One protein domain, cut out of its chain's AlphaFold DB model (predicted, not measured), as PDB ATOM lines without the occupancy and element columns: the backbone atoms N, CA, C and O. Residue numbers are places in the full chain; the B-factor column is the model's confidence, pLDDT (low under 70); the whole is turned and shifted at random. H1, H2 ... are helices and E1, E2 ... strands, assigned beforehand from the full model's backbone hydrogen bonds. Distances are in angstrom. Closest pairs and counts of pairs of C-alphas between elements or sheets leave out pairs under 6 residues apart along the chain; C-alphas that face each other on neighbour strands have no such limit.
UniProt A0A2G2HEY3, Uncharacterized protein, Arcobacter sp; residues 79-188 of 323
ATOM      1  N   GLU A  79     161.087 120.966 173.908       88.75
ATOM      2  CA  GLU A  79     160.181 121.017 172.744       88.75
ATOM      3  C   GLU A  79     159.404 119.710 172.567       88.75
ATOM      4  O   GLU A  79     158.208 119.723 172.274       88.75
ATOM      5  N   SER A  80     160.082 118.575 172.764       88.44
ATOM      6  CA  SER A  80     159.473 117.250 172.669       88.44
ATOM      7  C   SER A  80     158.411 117.004 173.736       88.44
ATOM      8  O   SER A  80     157.418 116.343 173.442       88.44
ATOM      9  N   GLN A  81     158.637 117.479 174.962       90.50
ATOM     10  CA  GLN A  81     157.782 117.198 176.118       90.50
ATOM     11  C   GLN A  81     156.638 118.191 176.269       90.50
ATOM     12  O   GLN A  81     155.564 117.812 176.726       90.50
ATOM     13  N   TYR A  82     156.863 119.459 175.929       93.56
ATOM     14  CA  TYR A  82     155.975 120.542 176.326       93.56
ATOM     15  C   TYR A  82     155.501 121.370 175.131       93.56
ATOM     16  O   TYR A  82     156.147 121.416 174.082       93.56
ATOM     17  N   LYS A  83     154.351 122.029 175.294       92.81
ATOM     18  CA  LYS A  83     153.813 123.044 174.373       92.81
ATOM     19  C   LYS A  83     153.137 124.161 175.160       92.81
ATOM     20  O   LYS A  83     152.624 123.905 176.248       92.81
ATOM     21  N   ILE A  84     153.117 125.369 174.600       94.00
ATOM     22  CA  ILE A  84     152.260 126.454 175.092       94.00
ATOM     23  C   ILE A  84     150.890 126.328 174.417       94.00
ATOM     24  O   ILE A  84     150.814 126.068 173.215       94.00
ATOM     25  N   VAL A  85     149.820 126.514 175.183       89.69
ATOM     26  CA  VAL A  85     148.432 126.568 174.709       89.69
ATOM     27  C   VAL A  85     147.768 127.818 175.290       89.69
ATOM     28  O   VAL A  85     147.924 128.100 176.477       89.69
ATOM     29  N   SER A  86     147.021 128.561 174.471       89.69
ATOM     30  CA  SER A  86     146.108 129.606 174.958       89.69
ATOM     31  C   SER A  86     144.815 128.944 175.417       89.69
ATOM     32  O   SER A  86     144.169 128.273 174.616       89.69
ATOM     33  N   LEU A  87     144.417 129.146 176.673       86.50
ATOM     34  CA  LEU A  87     143.059 128.800 177.116       86.50
ATOM     35  C   LEU A  87     142.068 129.906 176.743       86.50
ATOM     36  O   LEU A  87     140.915 129.642 176.426       86.50
ATOM     37  N   ASN A  88     142.540 131.151 176.777       84.75
ATOM     38  CA  ASN A  88     141.859 132.343 176.286       84.75
ATOM     39  C   ASN A  88     142.921 133.409 175.952       84.75
ATOM     40  O   ASN A  88     144.118 133.115 175.951       84.75
ATOM     41  N   GLU A  89     142.499 134.638 175.666       83.62
ATOM     42  CA  GLU A  89     143.389 135.750 175.300       83.62
ATOM     43  C   GLU A  89     144.305 136.244 176.442       83.62
ATOM     44  O   GLU A  89     145.314 136.895 176.177       83.62
ATOM     45  N   PHE A  90     144.002 135.899 177.699       90.19
ATOM     46  CA  PHE A  90     144.738 136.338 178.892       90.19
ATOM     47  C   PHE A  90     145.381 135.201 179.689       90.19
ATOM     48  O   PHE A  90     146.104 135.455 180.651       90.19
ATOM     49  N   THR A  91     145.106 133.952 179.326       92.44
ATOM     50  CA  THR A  91     145.531 132.767 180.070       92.44
ATOM     51  C   THR A  91     146.233 131.796 179.140       92.44
ATOM     52  O   THR A  91     145.636 131.257 178.204       92.44
ATOM     53  N   PHE A  92     147.494 131.531 179.453       94.81
ATOM     54  CA  PHE A  92     148.358 130.608 178.737       94.81
ATOM     55  C   PHE A  92     148.785 129.491 179.676       94.81
ATOM     56  O   PHE A  92     149.018 129.708 180.865       94.81
ATOM     57  N   VAL A  93     148.927 128.290 179.137       96.12
ATOM     58  CA  VAL A  93     149.417 127.137 179.887       96.12
ATOM     59  C   VAL A  93     150.569 126.481 179.150       96.12
ATOM     60  O   VAL A  93     150.541 126.336 177.929       96.12
ATOM     61  N   ILE A  94     151.586 126.065 179.898       97.06
ATOM     62  CA  ILE A  94     152.572 125.099 179.418       97.06
ATOM     63  C   ILE A  94     152.057 123.729 179.821       97.06
ATOM     64  O   ILE A  94     151.922 123.452 181.012       97.06
ATOM     65  N   VAL A  95     151.791 122.871 178.843       94.94
ATOM     66  CA  VAL A  95     151.269 121.521 179.085       94.94
ATOM     67  C   VAL A  95     152.278 120.467 178.674       94.94
ATOM     68  O   VAL A  95     153.049 120.658 177.730       94.94
ATOM     69  N   ASN A  96     152.261 119.339 179.375       93.50
ATOM     70  CA  ASN A  96     152.951 118.130 178.955       93.50
ATOM     71  C   ASN A  96     152.180 117.479 177.804       93.50
ATOM     72  O   ASN A  96     151.024 117.121 177.959       93.50
ATOM     73  N   ARG A  97     152.815 117.301 176.646       90.00
ATOM     74  CA  ARG A  97     152.184 116.721 175.450       90.00
ATOM     75  C   ARG A  97     151.728 115.275 175.643       90.00
ATOM     76  O   ARG A  97     150.869 114.813 174.900       90.00
ATOM     77  N   LYS A  98     152.323 114.551 176.595       87.94
ATOM     78  CA  LYS A  98     152.033 113.134 176.832       87.94
ATOM     79  C   LYS A  98     150.708 112.911 177.556       87.94
ATOM     80  O   LYS A  98     150.032 111.928 177.272       87.94
ATOM     81  N   ASP A  99     150.398 113.746 178.539       87.88
ATOM     82  CA  ASP A  99     149.250 113.562 179.434       87.88
ATOM     83  C   ASP A  99     148.386 114.822 179.581       87.88
ATOM     84  O   ASP A  99     147.495 114.852 180.424       87.88
ATOM     85  N   ASP A 100     148.674 115.854 178.784       86.62
ATOM     86  CA  ASP A 100     148.048 117.182 178.772       86.62
ATOM     87  C   ASP A 100     147.983 117.866 180.148       86.62
ATOM     88  O   ASP A 100     147.282 118.861 180.337       86.62
ATOM     89  N   LYS A 101     148.781 117.399 181.120       92.88
ATOM     90  CA  LYS A 101     148.847 118.020 182.443       92.88
ATOM     91  C   LYS A 101     149.490 119.392 182.355       92.88
ATOM     92  O   LYS A 101     150.535 119.579 181.724       92.88
ATOM     93  N   TYR A 102     148.885 120.343 183.055       95.69
ATOM     94  CA  TYR A 102     149.372 121.712 183.131       95.69
ATOM     95  C   TYR A 102     150.609 121.758 184.022       95.69
ATOM     96  O   TYR A 102     150.537 121.436 185.205       95.69
ATOM     97  N   VAL A 103     151.737 122.161 183.447       95.81
ATOM     98  CA  VAL A 103     153.021 122.326 184.136       95.81
ATOM     99  C   VAL A 103     153.133 123.739 184.688       95.81
ATOM    100  O   VAL A 103     153.398 123.910 185.875       95.81
ATOM    101  N   TYR A 104     152.870 124.733 183.837       97.12
ATOM    102  CA  TYR A 104     152.794 126.133 184.235       97.12
ATOM    103  C   TYR A 104     151.485 126.757 183.768       97.12
ATOM    104  O   TYR A 104     151.009 126.440 182.677       97.12
ATOM    105  N   ILE A 105     150.946 127.674 184.566       96.81
ATOM    106  CA  ILE A 105     149.811 128.527 184.202       96.81
ATOM    107  C   ILE A 105     150.262 129.979 184.303       96.81
ATOM    108  O   ILE A 105     150.881 130.367 185.290       96.81
ATOM    109  N   ILE A 106     149.973 130.762 183.270       96.56
ATOM    110  CA  ILE A 106     150.326 132.174 183.151       96.56
ATOM    111  C   ILE A 106     149.027 132.925 182.877       96.56
ATOM    112  O   ILE A 106     148.467 132.807 181.787       96.56
ATOM    113  N   SER A 107     148.556 133.687 183.857       95.50
ATOM    114  CA  SER A 107     147.285 134.411 183.788       95.50
ATOM    115  C   SER A 107     147.512 135.908 183.928       95.50
ATOM    116  O   SER A 107     148.274 136.343 184.790       95.50
ATOM    117  N   VAL A 108     146.823 136.697 183.108       94.44
ATOM    118  CA  VAL A 108     146.870 138.160 183.145       94.44
ATOM    119  C   VAL A 108     145.507 138.711 183.534       94.44
ATOM    120  O   VAL A 108     144.507 138.445 182.878       94.44
ATOM    121  N   TYR A 109     145.481 139.534 184.572       92.81
ATOM    122  CA  TYR A 109     144.311 140.293 184.990       92.81
ATOM    123  C   TYR A 109     144.534 141.744 184.582       92.81
ATOM    124  O   TYR A 109     145.390 142.426 185.147       92.81
ATOM    125  N   LYS A 110     143.822 142.183 183.543       88.44
ATOM    126  CA  LYS A 110     143.921 143.544 183.006       88.44
ATOM    127  C   LYS A 110     143.184 144.529 183.914       88.44
ATOM    128  O   LYS A 110     142.033 144.292 184.263       88.44
ATOM    129  N   ASP A 111     143.830 145.650 184.219       86.56
ATOM    130  CA  ASP A 111     143.224 146.789 184.923       86.56
ATOM    131  C   ASP A 111     143.612 148.096 184.210       86.56
ATOM    132  O   ASP A 111     144.546 148.129 183.401       86.56
ATOM    133  N   VAL A 112     142.910 149.194 184.496       82.00
ATOM    134  CA  VAL A 112     143.149 150.527 183.928       82.00
ATOM    135  C   VAL A 112     144.577 150.980 184.227       82.00
ATOM    136  O   VAL A 112     145.317 151.330 183.304       82.00
ATOM    137  N   LEU A 113     144.997 150.899 185.490       83.81
ATOM    138  CA  LEU A 113     146.291 151.413 185.944       83.81
ATOM    139  C   LEU A 113     147.437 150.426 185.705       83.81
ATOM    140  O   LEU A 113     148.497 150.816 185.216       83.81
ATOM    141  N   SER A 114     147.235 149.143 186.001       88.00
ATOM    142  CA  SER A 114     148.298 148.140 185.921       88.00
ATOM    143  C   SER A 114     147.743 146.729 185.823       88.00
ATOM    144  O   SER A 114     146.805 146.401 186.538       88.00
ATOM    145  N   ASP A 115     148.357 145.868 185.017       91.50
ATOM    146  CA  ASP A 115     147.915 144.479 184.927       91.50
ATOM    147  C   ASP A 115     148.586 143.648 186.030       91.50
ATOM    148  O   ASP A 115     149.742 143.885 186.389       91.50
ATOM    149  N   THR A 116     147.877 142.650 186.552       93.75
ATOM    150  CA  THR A 116     148.458 141.643 187.448       93.75
ATOM    151  C   THR A 116     148.757 140.386 186.648       93.75
ATOM    152  O   THR A 116     147.859 139.805 186.039       93.75
ATOM    153  N   ILE A 117     150.015 139.954 186.644       94.75
ATOM    154  CA  ILE A 117     150.449 138.730 185.977       94.75
ATOM    155  C   ILE A 117     150.740 137.688 187.052       94.75
ATOM    156  O   ILE A 117     151.590 137.906 187.914       94.75
ATOM    157  N   ASN A 118     150.058 136.550 186.969       94.88
ATOM    158  CA  ASN A 118     150.199 135.416 187.874       94.88
ATOM    159  C   ASN A 118     150.847 134.246 187.137       94.88
ATOM    160  O   ASN A 118     150.386 133.861 186.062       94.88
ATOM    161  N   ILE A 119     151.896 133.674 187.725       95.62
ATOM    162  CA  ILE A 119     152.603 132.512 187.185       95.62
ATOM    163  C   ILE A 119     152.614 131.418 188.241       95.62
ATOM    164  O   ILE A 119     153.182 131.582 189.318       95.62
ATOM    165  N   LEU A 120     151.985 130.295 187.913       94.81
ATOM    166  CA  LEU A 120     151.846 129.122 188.765       94.81
ATOM    167  C   LEU A 120     152.666 127.969 188.183       94.81
ATOM    168  O   LEU A 120     152.491 127.607 187.025       94.81
ATOM    169  N   ASP A 121     153.542 127.387 188.994       94.12
ATOM    170  CA  ASP A 121     154.210 126.105 188.787       94.12
ATOM    171  C   ASP A 121     153.399 125.016 189.492       94.12
ATOM    172  O   ASP A 121     153.501 124.813 190.707       94.12
ATOM    173  N   ASN A 122     152.598 124.293 188.715       92.12
ATOM    174  CA  ASN A 122     151.762 123.214 189.235       92.12
ATOM    175  C   ASN A 122     152.579 122.013 189.705       92.12
ATOM    176  O   ASN A 122     152.127 121.263 190.567       92.12
ATOM    177  N   LYS A 123     153.771 121.799 189.139       88.06
ATOM    178  CA  LYS A 123     154.598 120.639 189.476       88.06
ATOM    179  C   LYS A 123     155.165 120.764 190.884       88.06
ATOM    180  O   LYS A 123     155.264 119.764 191.591       88.06
ATOM    181  N   ASN A 124     155.548 121.979 191.262       88.44
ATOM    182  CA  ASN A 124     156.148 122.261 192.560       88.44
ATOM    183  C   ASN A 124     155.180 122.940 193.542       88.44
ATOM    184  O   ASN A 124     155.588 123.212 194.665       88.44
ATOM    185  N   ALA A 125     153.931 123.199 193.133       88.88
ATOM    186  CA  ALA A 125     152.924 123.944 193.895       88.88
ATOM    187  C   ALA A 125     153.410 125.340 194.330       88.88
ATOM    188  O   ALA A 125     153.204 125.773 195.463       88.88
ATOM    189  N   LYS A 126     154.085 126.046 193.419       92.50
ATOM    190  CA  LYS A 126     154.679 127.366 193.673       92.50
ATOM    191  C   LYS A 126     154.067 128.397 192.755       92.50
ATOM    192  O   LYS A 126     153.718 128.077 191.628       92.50
ATOM    193  N   HIS A 127     153.979 129.638 193.199       92.06
ATOM    194  CA  HIS A 127     153.511 130.717 192.346       92.06
ATOM    195  C   HIS A 127     154.260 132.001 192.648       92.06
ATOM    196  O   HIS A 127     154.812 132.174 193.734       92.06
ATOM    197  N   PHE A 128     154.248 132.905 191.682       92.25
ATOM    198  CA  PHE A 128     154.584 134.292 191.921       92.25
ATOM    199  C   PHE A 128     153.701 135.199 191.078       92.25
ATOM    200  O   PHE A 128     153.174 134.808 190.032       92.25
ATOM    201  N   SER A 129     153.580 136.431 191.549       92.06
ATOM    202  CA  SER A 129     152.773 137.462 190.922       92.06
ATOM    203  C   SER A 129     153.590 138.729 190.787       92.06
ATOM    204  O   SER A 129     154.429 139.038 191.635       92.06
ATOM    205  N   PHE A 130     153.343 139.483 189.726       90.56
ATOM    206  CA  PHE A 130     153.919 140.808 189.573       90.56
ATOM    207  C   PHE A 130     152.939 141.738 188.872       90.56
ATOM    208  O   PHE A 130     152.091 141.313 188.087       90.56
ATOM    209  N   ILE A 131     153.083 143.025 189.167       90.31
ATOM    210  CA  ILE A 131     152.262 144.083 188.598       90.31
ATOM    211  C   ILE A 131     153.059 144.745 187.477       90.31
ATOM    212  O   ILE A 131     154.200 145.165 187.684       90.31
ATOM    213  N   SER A 132     152.486 144.802 186.280       86.19
ATOM    214  CA  SER A 132     153.091 145.458 185.121       86.19
ATOM    215  C   SER A 132     152.034 145.814 184.091       86.19
ATOM    216  O   SER A 132     151.065 145.086 183.908       86.19
ATOM    217  N   LYS A 133     152.219 146.925 183.376       85.81
ATOM    218  CA  LYS A 133     151.364 147.249 182.235       85.81
ATOM    219  C   LYS A 133     151.924 146.578 180.985       85.81
ATOM    220  O   LYS A 133     152.993 146.955 180.510       85.81
ATOM    221  N   VAL A 134     151.205 145.598 180.444       79.06
ATOM    222  CA  VAL A 134     151.647 144.875 179.244       79.06
ATOM    223  C   VAL A 134     151.050 145.540 178.004       79.06
ATOM    224  O   VAL A 134     149.827 145.594 177.856       79.06
ATOM    225  N   THR A 135     151.917 146.072 177.140       64.69
ATOM    226  CA  THR A 135     151.574 147.060 176.102       64.69
ATOM    227  C   THR A 135     151.164 146.476 174.748       64.69
ATOM    228  O   THR A 135     150.455 147.157 174.012       64.69
ATOM    229  N   ASP A 136     151.555 145.241 174.413       63.66
ATOM    230  CA  ASP A 136     151.209 144.613 173.127       63.66
ATOM    231  C   ASP A 136     150.203 143.465 173.304       63.66
ATOM    232  O   ASP A 136     150.522 142.413 173.869       63.66
ATOM    233  N   SER A 137     148.976 143.679 172.817       57.84
ATOM    234  CA  SER A 137     147.879 142.706 172.843       57.84
ATOM    235  C   SER A 137     147.976 141.646 171.744       57.84
ATOM    236  O   SER A 137     147.356 140.592 171.880       57.84
ATOM    237  N   LYS A 138     148.757 141.868 170.675       61.84
ATOM    238  CA  LYS A 138     148.864 140.905 169.564       61.84
ATOM    239  C   LYS A 138     149.675 139.670 169.939       61.84
ATOM    240  O   LYS A 138     149.457 138.610 169.358       61.84
ATOM    241  N   ASN A 139     150.601 139.793 170.891       76.38
ATOM    242  CA  ASN A 139     151.405 138.673 171.374       76.38
ATOM    243  C   ASN A 139     151.689 138.789 172.881       76.38
ATOM    244  O   ASN A 139     152.831 138.894 173.324       76.38
ATOM    245  N   LEU A 140     150.617 138.779 173.677       85.62
ATOM    246  CA  LEU A 140     150.659 139.027 175.121       85.62
ATOM    247  C   LEU A 140     151.682 138.147 175.863       85.62
ATOM    248  O   LEU A 140     152.410 138.638 176.722       85.62
ATOM    249  N   ILE A 141     151.776 136.864 175.510       88.50
ATOM    250  CA  ILE A 141     152.699 135.920 176.151       88.50
ATOM    251  C   ILE A 141     154.174 136.259 175.900       88.50
ATOM    252  O   ILE A 141     155.014 136.064 176.782       88.50
ATOM    253  N   LEU A 142     154.492 136.813 174.725       86.00
ATOM    254  CA  LEU A 142     155.830 137.298 174.406       86.00
ATOM    255  C   LEU A 142     156.158 138.533 175.240       86.00
ATOM    256  O   LEU A 142     157.217 138.583 175.857       86.00
ATOM    257  N   SER A 143     155.229 139.485 175.321       86.00
ATOM    258  CA  SER A 143     155.391 140.705 176.114       86.00
ATOM    259  C   SER A 143     155.621 140.398 177.599       86.00
ATOM    260  O   SER A 143     156.482 141.001 178.241       86.00
ATOM    261  N   ILE A 144     154.904 139.406 178.145       90.69
ATOM    262  CA  ILE A 144     155.145 138.886 179.501       90.69
ATOM    263  C   ILE A 144     156.570 138.344 179.611       90.69
ATOM    264  O   ILE A 144     157.303 138.708 180.528       90.69
ATOM    265  N   PHE A 145     156.984 137.489 178.678       90.62
ATOM    266  CA  PHE A 145     158.319 136.904 178.692       90.62
ATOM    267  C   PHE A 145     159.431 137.960 178.604       90.62
ATOM    268  O   PHE A 145     160.407 137.894 179.348       90.62
ATOM    269  N   GLU A 146     159.267 138.973 177.758       85.44
ATOM    270  CA  GLU A 146     160.204 140.090 177.630       85.44
ATOM    271  C   GLU A 146     160.328 140.903 178.916       85.44
ATOM    272  O   GLU A 146     161.448 141.261 179.302       85.44
ATOM    273  N   TYR A 147     159.203 141.159 179.589       87.75
ATOM    274  CA  TYR A 147     159.177 141.825 180.887       87.75
ATOM    275  C   TYR A 147     159.919 141.004 181.943       87.75
ATOM    276  O   TYR A 147     160.784 141.527 182.647       87.75
ATOM    277  N   LEU A 148     159.642 139.702 182.018       89.88
ATOM    278  CA  LEU A 148     160.305 138.799 182.958       89.88
ATOM    279  C   LEU A 148     161.818 138.737 182.735       89.88
ATOM    280  O   LEU A 148     162.579 138.731 183.697       89.88
ATOM    281  N   GLN A 149     162.260 138.742 181.475       86.25
ATOM    282  CA  GLN A 149     163.679 138.844 181.138       86.25
ATOM    283  C   GLN A 149     164.271 140.212 181.508       86.25
ATOM    284  O   GLN A 149     165.439 140.289 181.875       86.25
ATOM    285  N   ASP A 150     163.505 141.303 181.371       83.75
ATOM    286  CA  ASP A 150     163.956 142.655 181.738       83.75
ATOM    287  C   ASP A 150     164.194 142.792 183.235       83.75
ATOM    288  O   ASP A 150     165.194 143.354 183.677       83.75
ATOM    289  N   LYS A 151     163.258 142.255 184.011       86.50
ATOM    290  CA  LYS A 151     163.230 142.383 185.462       86.50
ATOM    291  C   LYS A 151     163.787 141.162 186.175       86.50
ATOM    292  O   LYS A 151     163.622 141.069 187.383       86.50
ATOM    293  N   GLU A 152     164.474 140.264 185.468       85.12
ATOM    294  CA  GLU A 152     164.978 138.990 186.000       85.12
ATOM    295  C   GLU A 152     165.698 139.167 187.347       85.12
ATOM    296  O   GLU A 152     165.312 138.557 188.338       85.12
ATOM    297  N   GLU A 153     166.699 140.051 187.410       84.06
ATOM    298  CA  GLU A 153     167.500 140.288 188.623       84.06
ATOM    299  C   GLU A 153     166.682 140.874 189.785       84.06
ATOM    300  O   GLU A 153     166.976 140.621 190.952       84.06
ATOM    301  N   GLN A 154     165.657 141.677 189.484       84.88
ATOM    302  CA  GLN A 154     164.784 142.278 190.492       84.88
ATOM    303  C   GLN A 154     163.752 141.264 190.995       84.88
ATOM    304  O   GLN A 154     163.532 141.152 192.198       84.88
ATOM    305  N   LEU A 155     163.141 140.512 190.081       84.75
ATOM    306  CA  LEU A 155     162.127 139.508 190.379       84.75
ATOM    307  C   LEU A 155     162.726 138.337 191.160       84.75
ATOM    308  O   LEU A 155     162.148 137.938 192.166       84.75
ATOM    309  N   LYS A 156     163.923 137.859 190.794       83.19
ATOM    310  CA  LYS A 156     164.623 136.783 191.521       83.19
ATOM    311  C   LYS A 156     164.828 137.079 193.010       83.19
ATOM    312  O   LYS A 156     164.845 136.151 193.803       83.19
ATOM    313  N   LYS A 157     164.970 138.350 193.402       80.88
ATOM    314  CA  LYS A 157     165.126 138.735 194.817       80.88
ATOM    315  C   LYS A 157     163.841 138.574 195.626       80.88
ATOM    316  O   LYS A 157     163.910 138.357 196.829       80.88
ATOM    317  N   ASN A 158     162.693 138.705 194.967       76.25
ATOM    318  CA  ASN A 158     161.380 138.740 195.609       76.25
ATOM    319  C   ASN A 158     160.625 137.415 195.467       76.25
ATOM    320  O   ASN A 158     159.647 137.179 196.170       76.25
ATOM    321  N   ILE A 159     161.065 136.557 194.547       81.25
ATOM    322  CA  ILE A 159     160.481 135.248 194.306       81.25
ATOM    323  C   ILE A 159     161.271 134.220 195.116       81.25
ATOM    324  O   ILE A 159     162.321 133.741 194.690       81.25
ATOM    325  N   LEU A 160     160.757 133.886 196.296       70.62
ATOM    326  CA  LEU A 160     161.283 132.785 197.095       70.62
ATOM    327  C   LEU A 160     160.752 131.459 196.535       70.62
ATOM    328  O   LEU A 160     159.596 131.339 196.136       70.62
ATOM    329  N   ASP A 161     161.637 130.471 196.472       77.56
ATOM    330  CA  ASP A 161     161.356 129.077 196.133       77.56
ATOM    331  C   ASP A 161     160.929 128.742 194.693       77.56
ATOM    332  O   ASP A 161     161.006 127.572 194.329       77.56
ATOM    333  N   PHE A 162     160.537 129.668 193.821       86.19
ATOM    334  CA  PHE A 162     160.210 129.335 192.422       86.19
ATOM    335  C   PHE A 162     161.474 129.197 191.550       86.19
ATOM    336  O   PHE A 162     162.340 130.072 191.553       86.19
ATOM    337  N   ASP A 163     161.560 128.141 190.733       88.19
ATOM    338  CA  ASP A 163     162.670 127.952 189.784       88.19
ATOM    339  C   ASP A 163     162.487 128.841 188.539       88.19
ATOM    340  O   ASP A 163     162.034 128.418 187.469       88.19
ATOM    341  N   PHE A 164     162.799 130.126 188.715       88.44
ATOM    342  CA  PHE A 164     162.592 131.161 187.706       88.44
ATOM    343  C   PHE A 164     163.439 130.931 186.451       88.44
ATOM    344  O   PHE A 164     162.995 131.212 185.337       88.44
ATOM    345  N   GLU A 165     164.645 130.387 186.615       86.75
ATOM    346  CA  GLU A 165     165.551 130.100 185.504       86.75
ATOM    347  C   GLU A 165     165.037 128.944 184.646       86.75
ATOM    348  O   GLU A 165     164.988 129.070 183.418       86.75
ATOM    349  N   ALA A 166     164.583 127.849 185.266       88.50
ATOM    350  CA  ALA A 166     163.979 126.743 184.529       88.50
ATOM    351  C   ALA A 166     162.692 127.169 183.812       88.50
ATOM    352  O   ALA A 166     162.459 126.764 182.666       88.50
ATOM    353  N   PHE A 167     161.878 128.016 184.447       92.38
ATOM    354  CA  PHE A 167     160.684 128.578 183.821       92.38
ATOM    355  C   PHE A 167     161.030 129.448 182.606       92.38
ATOM    356  O   PHE A 167     160.492 129.215 181.521       92.38
ATOM    357  N   LEU A 168     161.963 130.399 182.744       91.19
ATOM    358  CA  LEU A 168     162.400 131.248 181.632       91.19
ATOM    359  C   LEU A 168     162.997 130.431 180.486       91.19
ATOM    360  O   LEU A 168     162.688 130.693 179.323       91.19
ATOM    361  N   LEU A 169     163.813 129.421 180.795       90.00
ATOM    362  CA  LEU A 169     164.351 128.517 179.785       90.00
ATOM    363  C   LEU A 169     163.215 127.801 179.046       90.00
ATOM    364  O   LEU A 169     163.181 127.825 177.815       90.00
ATOM    365  N   THR A 170     162.261 127.224 179.777       91.88
ATOM    366  CA  THR A 170     161.106 126.525 179.196       91.88
ATOM    367  C   THR A 170     160.293 127.455 178.296       91.88
ATOM    368  O   THR A 170     160.051 127.127 177.136       91.88
ATOM    369  N   MET A 171     159.955 128.652 178.779       92.06
ATOM    370  CA  MET A 171     159.259 129.678 177.999       92.06
ATOM    371  C   MET A 171     160.021 130.049 176.727       92.06
ATOM    372  O   MET A 171     159.443 130.043 175.645       92.06
ATOM    373  N   SER A 172     161.326 130.309 176.828       89.25
ATOM    374  CA  SER A 172     162.153 130.719 175.686       89.25
ATOM    375  C   SER A 172     162.156 129.693 174.551       89.25
ATOM    376  O   SER A 172     162.142 130.051 173.374       89.25
ATOM    377  N   VAL A 173     162.150 128.408 174.915       88.31
ATOM    378  CA  VAL A 173     162.154 127.298 173.971       88.31
ATOM    379  C   VAL A 173     160.791 127.191 173.290       88.31
ATOM    380  O   VAL A 173     160.719 127.167 172.059       88.31
ATOM    381  N   LEU A 174     159.715 127.190 174.077       91.12
ATOM    382  CA  LEU A 174     158.362 126.937 173.582       91.12
ATOM    383  C   LEU A 174     157.735 128.136 172.861       91.12
ATOM    384  O   LEU A 174     156.939 127.938 171.944       91.12
ATOM    385  N   LEU A 175     158.113 129.368 173.215       87.94
ATOM    386  CA  LEU A 175     157.624 130.582 172.553       87.94
ATOM    387  C   LEU A 175     157.897 130.560 171.052       87.94
ATOM    388  O   LEU A 175     157.041 130.969 170.278       87.94
ATOM    389  N   SER A 176     159.051 130.031 170.635       74.38
ATOM    390  CA  SER A 176     159.412 129.952 169.215       74.38
ATOM    391  C   SER A 176     158.457 129.084 168.384       74.38
ATOM    392  O   SER A 176     158.254 129.357 167.202       74.38
ATOM    393  N   GLU A 177     157.859 128.060 169.000       79.19
ATOM    394  CA  GLU A 177     156.818 127.238 168.381       79.19
ATOM    395  C   GLU A 177     155.456 127.942 168.425       79.19
ATOM    396  O   GLU A 177     154.714 127.896 167.446       79.19
ATOM    397  N   TYR A 178     155.147 128.617 169.535       81.44
ATOM    398  CA  TYR A 178     153.844 129.232 169.788       81.44
ATOM    399  C   TYR A 178     153.583 130.506 168.969       81.44
ATOM    400  O   TYR A 178     152.498 130.671 168.416       81.44
ATOM    401  N   THR A 179     154.558 131.410 168.841       70.38
ATOM    402  CA  THR A 179     154.351 132.759 168.272       70.38
ATOM    403  C   THR A 179     154.371 132.812 166.739       70.38
ATOM    404  O   THR A 179     154.544 133.876 166.147       70.38
ATOM    405  N   ASN A 180     154.141 131.673 166.077       55.59
ATOM    406  CA  ASN A 180     154.450 131.418 164.672       55.59
ATOM    407  C   ASN A 180     155.956 131.532 164.373       55.59
ATOM    408  O   ASN A 180     156.650 132.463 164.775       55.59
ATOM    409  N   ASN A 181     156.463 130.622 163.535       50.00
ATOM    410  CA  ASN A 181     157.869 130.524 163.108       50.00
ATOM    411  C   ASN A 181     158.457 131.785 162.418       50.00
ATOM    412  O   ASN A 181     159.549 131.713 161.855       50.00
ATOM    413  N   LYS A 182     157.775 132.931 162.399       46.78
ATOM    414  CA  LYS A 182     158.262 134.202 161.843       46.78
ATOM    415  C   LYS A 182     158.800 135.164 162.903       46.78
ATOM    416  O   LYS A 182     159.477 136.116 162.529       46.78
ATOM    417  N   ASP A 183     158.572 134.903 164.189       60.97
ATOM    418  CA  ASP A 183     159.035 135.796 165.245       60.97
ATOM    419  C   ASP A 183     160.545 135.638 165.500       60.97
ATOM    420  O   ASP A 183     161.043 134.636 166.025       60.97
ATOM    421  N   VAL A 184     161.300 136.636 165.048       64.12
ATOM    422  CA  VAL A 184     162.764 136.674 165.117       64.12
ATOM    423  C   VAL A 184     163.244 136.701 166.571       64.12
ATOM    424  O   VAL A 184     164.294 136.129 166.870       64.12
ATOM    425  N   TYR A 185     162.485 137.308 167.487       64.81
ATOM    426  CA  TYR A 185     162.929 137.497 168.867       64.81
ATOM    427  C   TYR A 185     162.905 136.187 169.668       64.81
ATOM    428  O   TYR A 185     163.893 135.841 170.323       64.81
ATOM    429  N   GLY A 186     161.843 135.385 169.528       62.09
ATOM    430  CA  GLY A 186     161.769 134.043 170.121       62.09
ATOM    431  C   GLY A 186     162.913 133.135 169.651       62.09
ATOM    432  O   GLY A 186     163.545 132.443 170.451       62.09
ATOM    433  N   LYS A 187     163.269 133.207 168.362       68.25
ATOM    434  CA  LYS A 187     164.402 132.448 167.808       68.25
ATOM    435  C   LYS A 187     165.759 132.918 168.335       68.25
ATOM    436  O   LYS A 187     166.616 132.072 168.594       68.25
ATOM    437  N   ILE A 188     165.960 134.230 168.488       75.62
ATOM    438  CA  ILE A 188     167.189 134.791 169.072       75.62
ATOM    439  C   ILE A 188     167.331 134.344 170.527       75.62
ATOM    440  O   ILE A 188     168.410 133.905 170.915       75.62
TER     441      ILE A 188
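AT A GLANCE: This is residues 79 to 188 of the 323 residues of an uncharacterized protein of Arcobacter sp (UniProt A0A2G2HEY3). A twisted wall of five antiparallel strands has helices H1 and H3 over one face, crossing its strands, while its opposite face is bare. H2 is close to one end of H3 without clearly touching it and only grazes the sheet, and the short H4 packs on residues 172 to 176 of H3, away from the sheet. The printed part has 110 residues with five named strands, E1 to E5, followed by four named helices, H1 to H4; the sheet's order is E1, E2, E3, E4, E5, and the class is mixed, helices and strands. The whole is compact, with a radius of gyration of the C-alphas of 13.3 A and spans of 37 by 32 by 26 A.

IN THESE COORDINATES: Find C-alpha 82 at (155.975, 120.542, 176.326), where E1, residues 82 to 86, begins. Next come E2, residues 91 to 96; E3, residues 102 to 109, 19.3 A long; E4, residues 115 to 121, 19.8 A; and E5, residues 126 to 132, 20.1 A. H1, residues 140 to 150, starts at C-alpha 140 at (150.659, 139.027, 175.121) and is 15.3 A long. H2 is residues 152 to 158, H3 residues 164 to 178, 20.0 A long, and H4 residues 184 to 188, ending at C-alpha 188 at (167.189, 134.791, 169.072).

HOW THE PARTS SIT: Start at the sheet, a meander, each strand the antiparallel neighbour of the one before, and each such pair a hairpin. Look for N 85 and O 93, 2.8 A, between E1 and E2; N 92 and O 106, 2.8 A, between E2 and E3; N 107 and O 118, 2.9 A, between E3 and E4; and N 121 and O 126, 2.7 A, between E4 and E5. H1 and H3 lie on the same face, making two layers, helices over a sheet. H3 runs across the strands at a height over the sheet of 9.0 A, and its closest C-alpha pair with E1 is Leu 174 and Lys 83, 6.0 A. H1 runs across the strands at a height of 6.8 A. H1 and H3 touch at Leu 142 and Leu 175, their closest C-alphas, 7.2 A, with a tilt of 37 degrees, only just steep, opposite ways. H2 is close to but not clearly touching H3; their closest C-alphas, Lys 156 and Phe 164, are 7.1 A apart. H4 touches H3, with the C-alphas of Gly 186 and Ser 176 closest, 4.8 A. Every O i to N i+4 pair is within hydrogen-bond range in H1 and H4, against 9 of 11 in H3 and 1 of 3 in H2, where 3 of 4 O i to N i+3 pairs are.

THE WHOLE: The farthest C-alphas, Lys 98 and Leu 113, are 39.8 A apart. The printed part has no cut and no long link. Confidence is under 70 at residues 135 to 138 and 180 to 187.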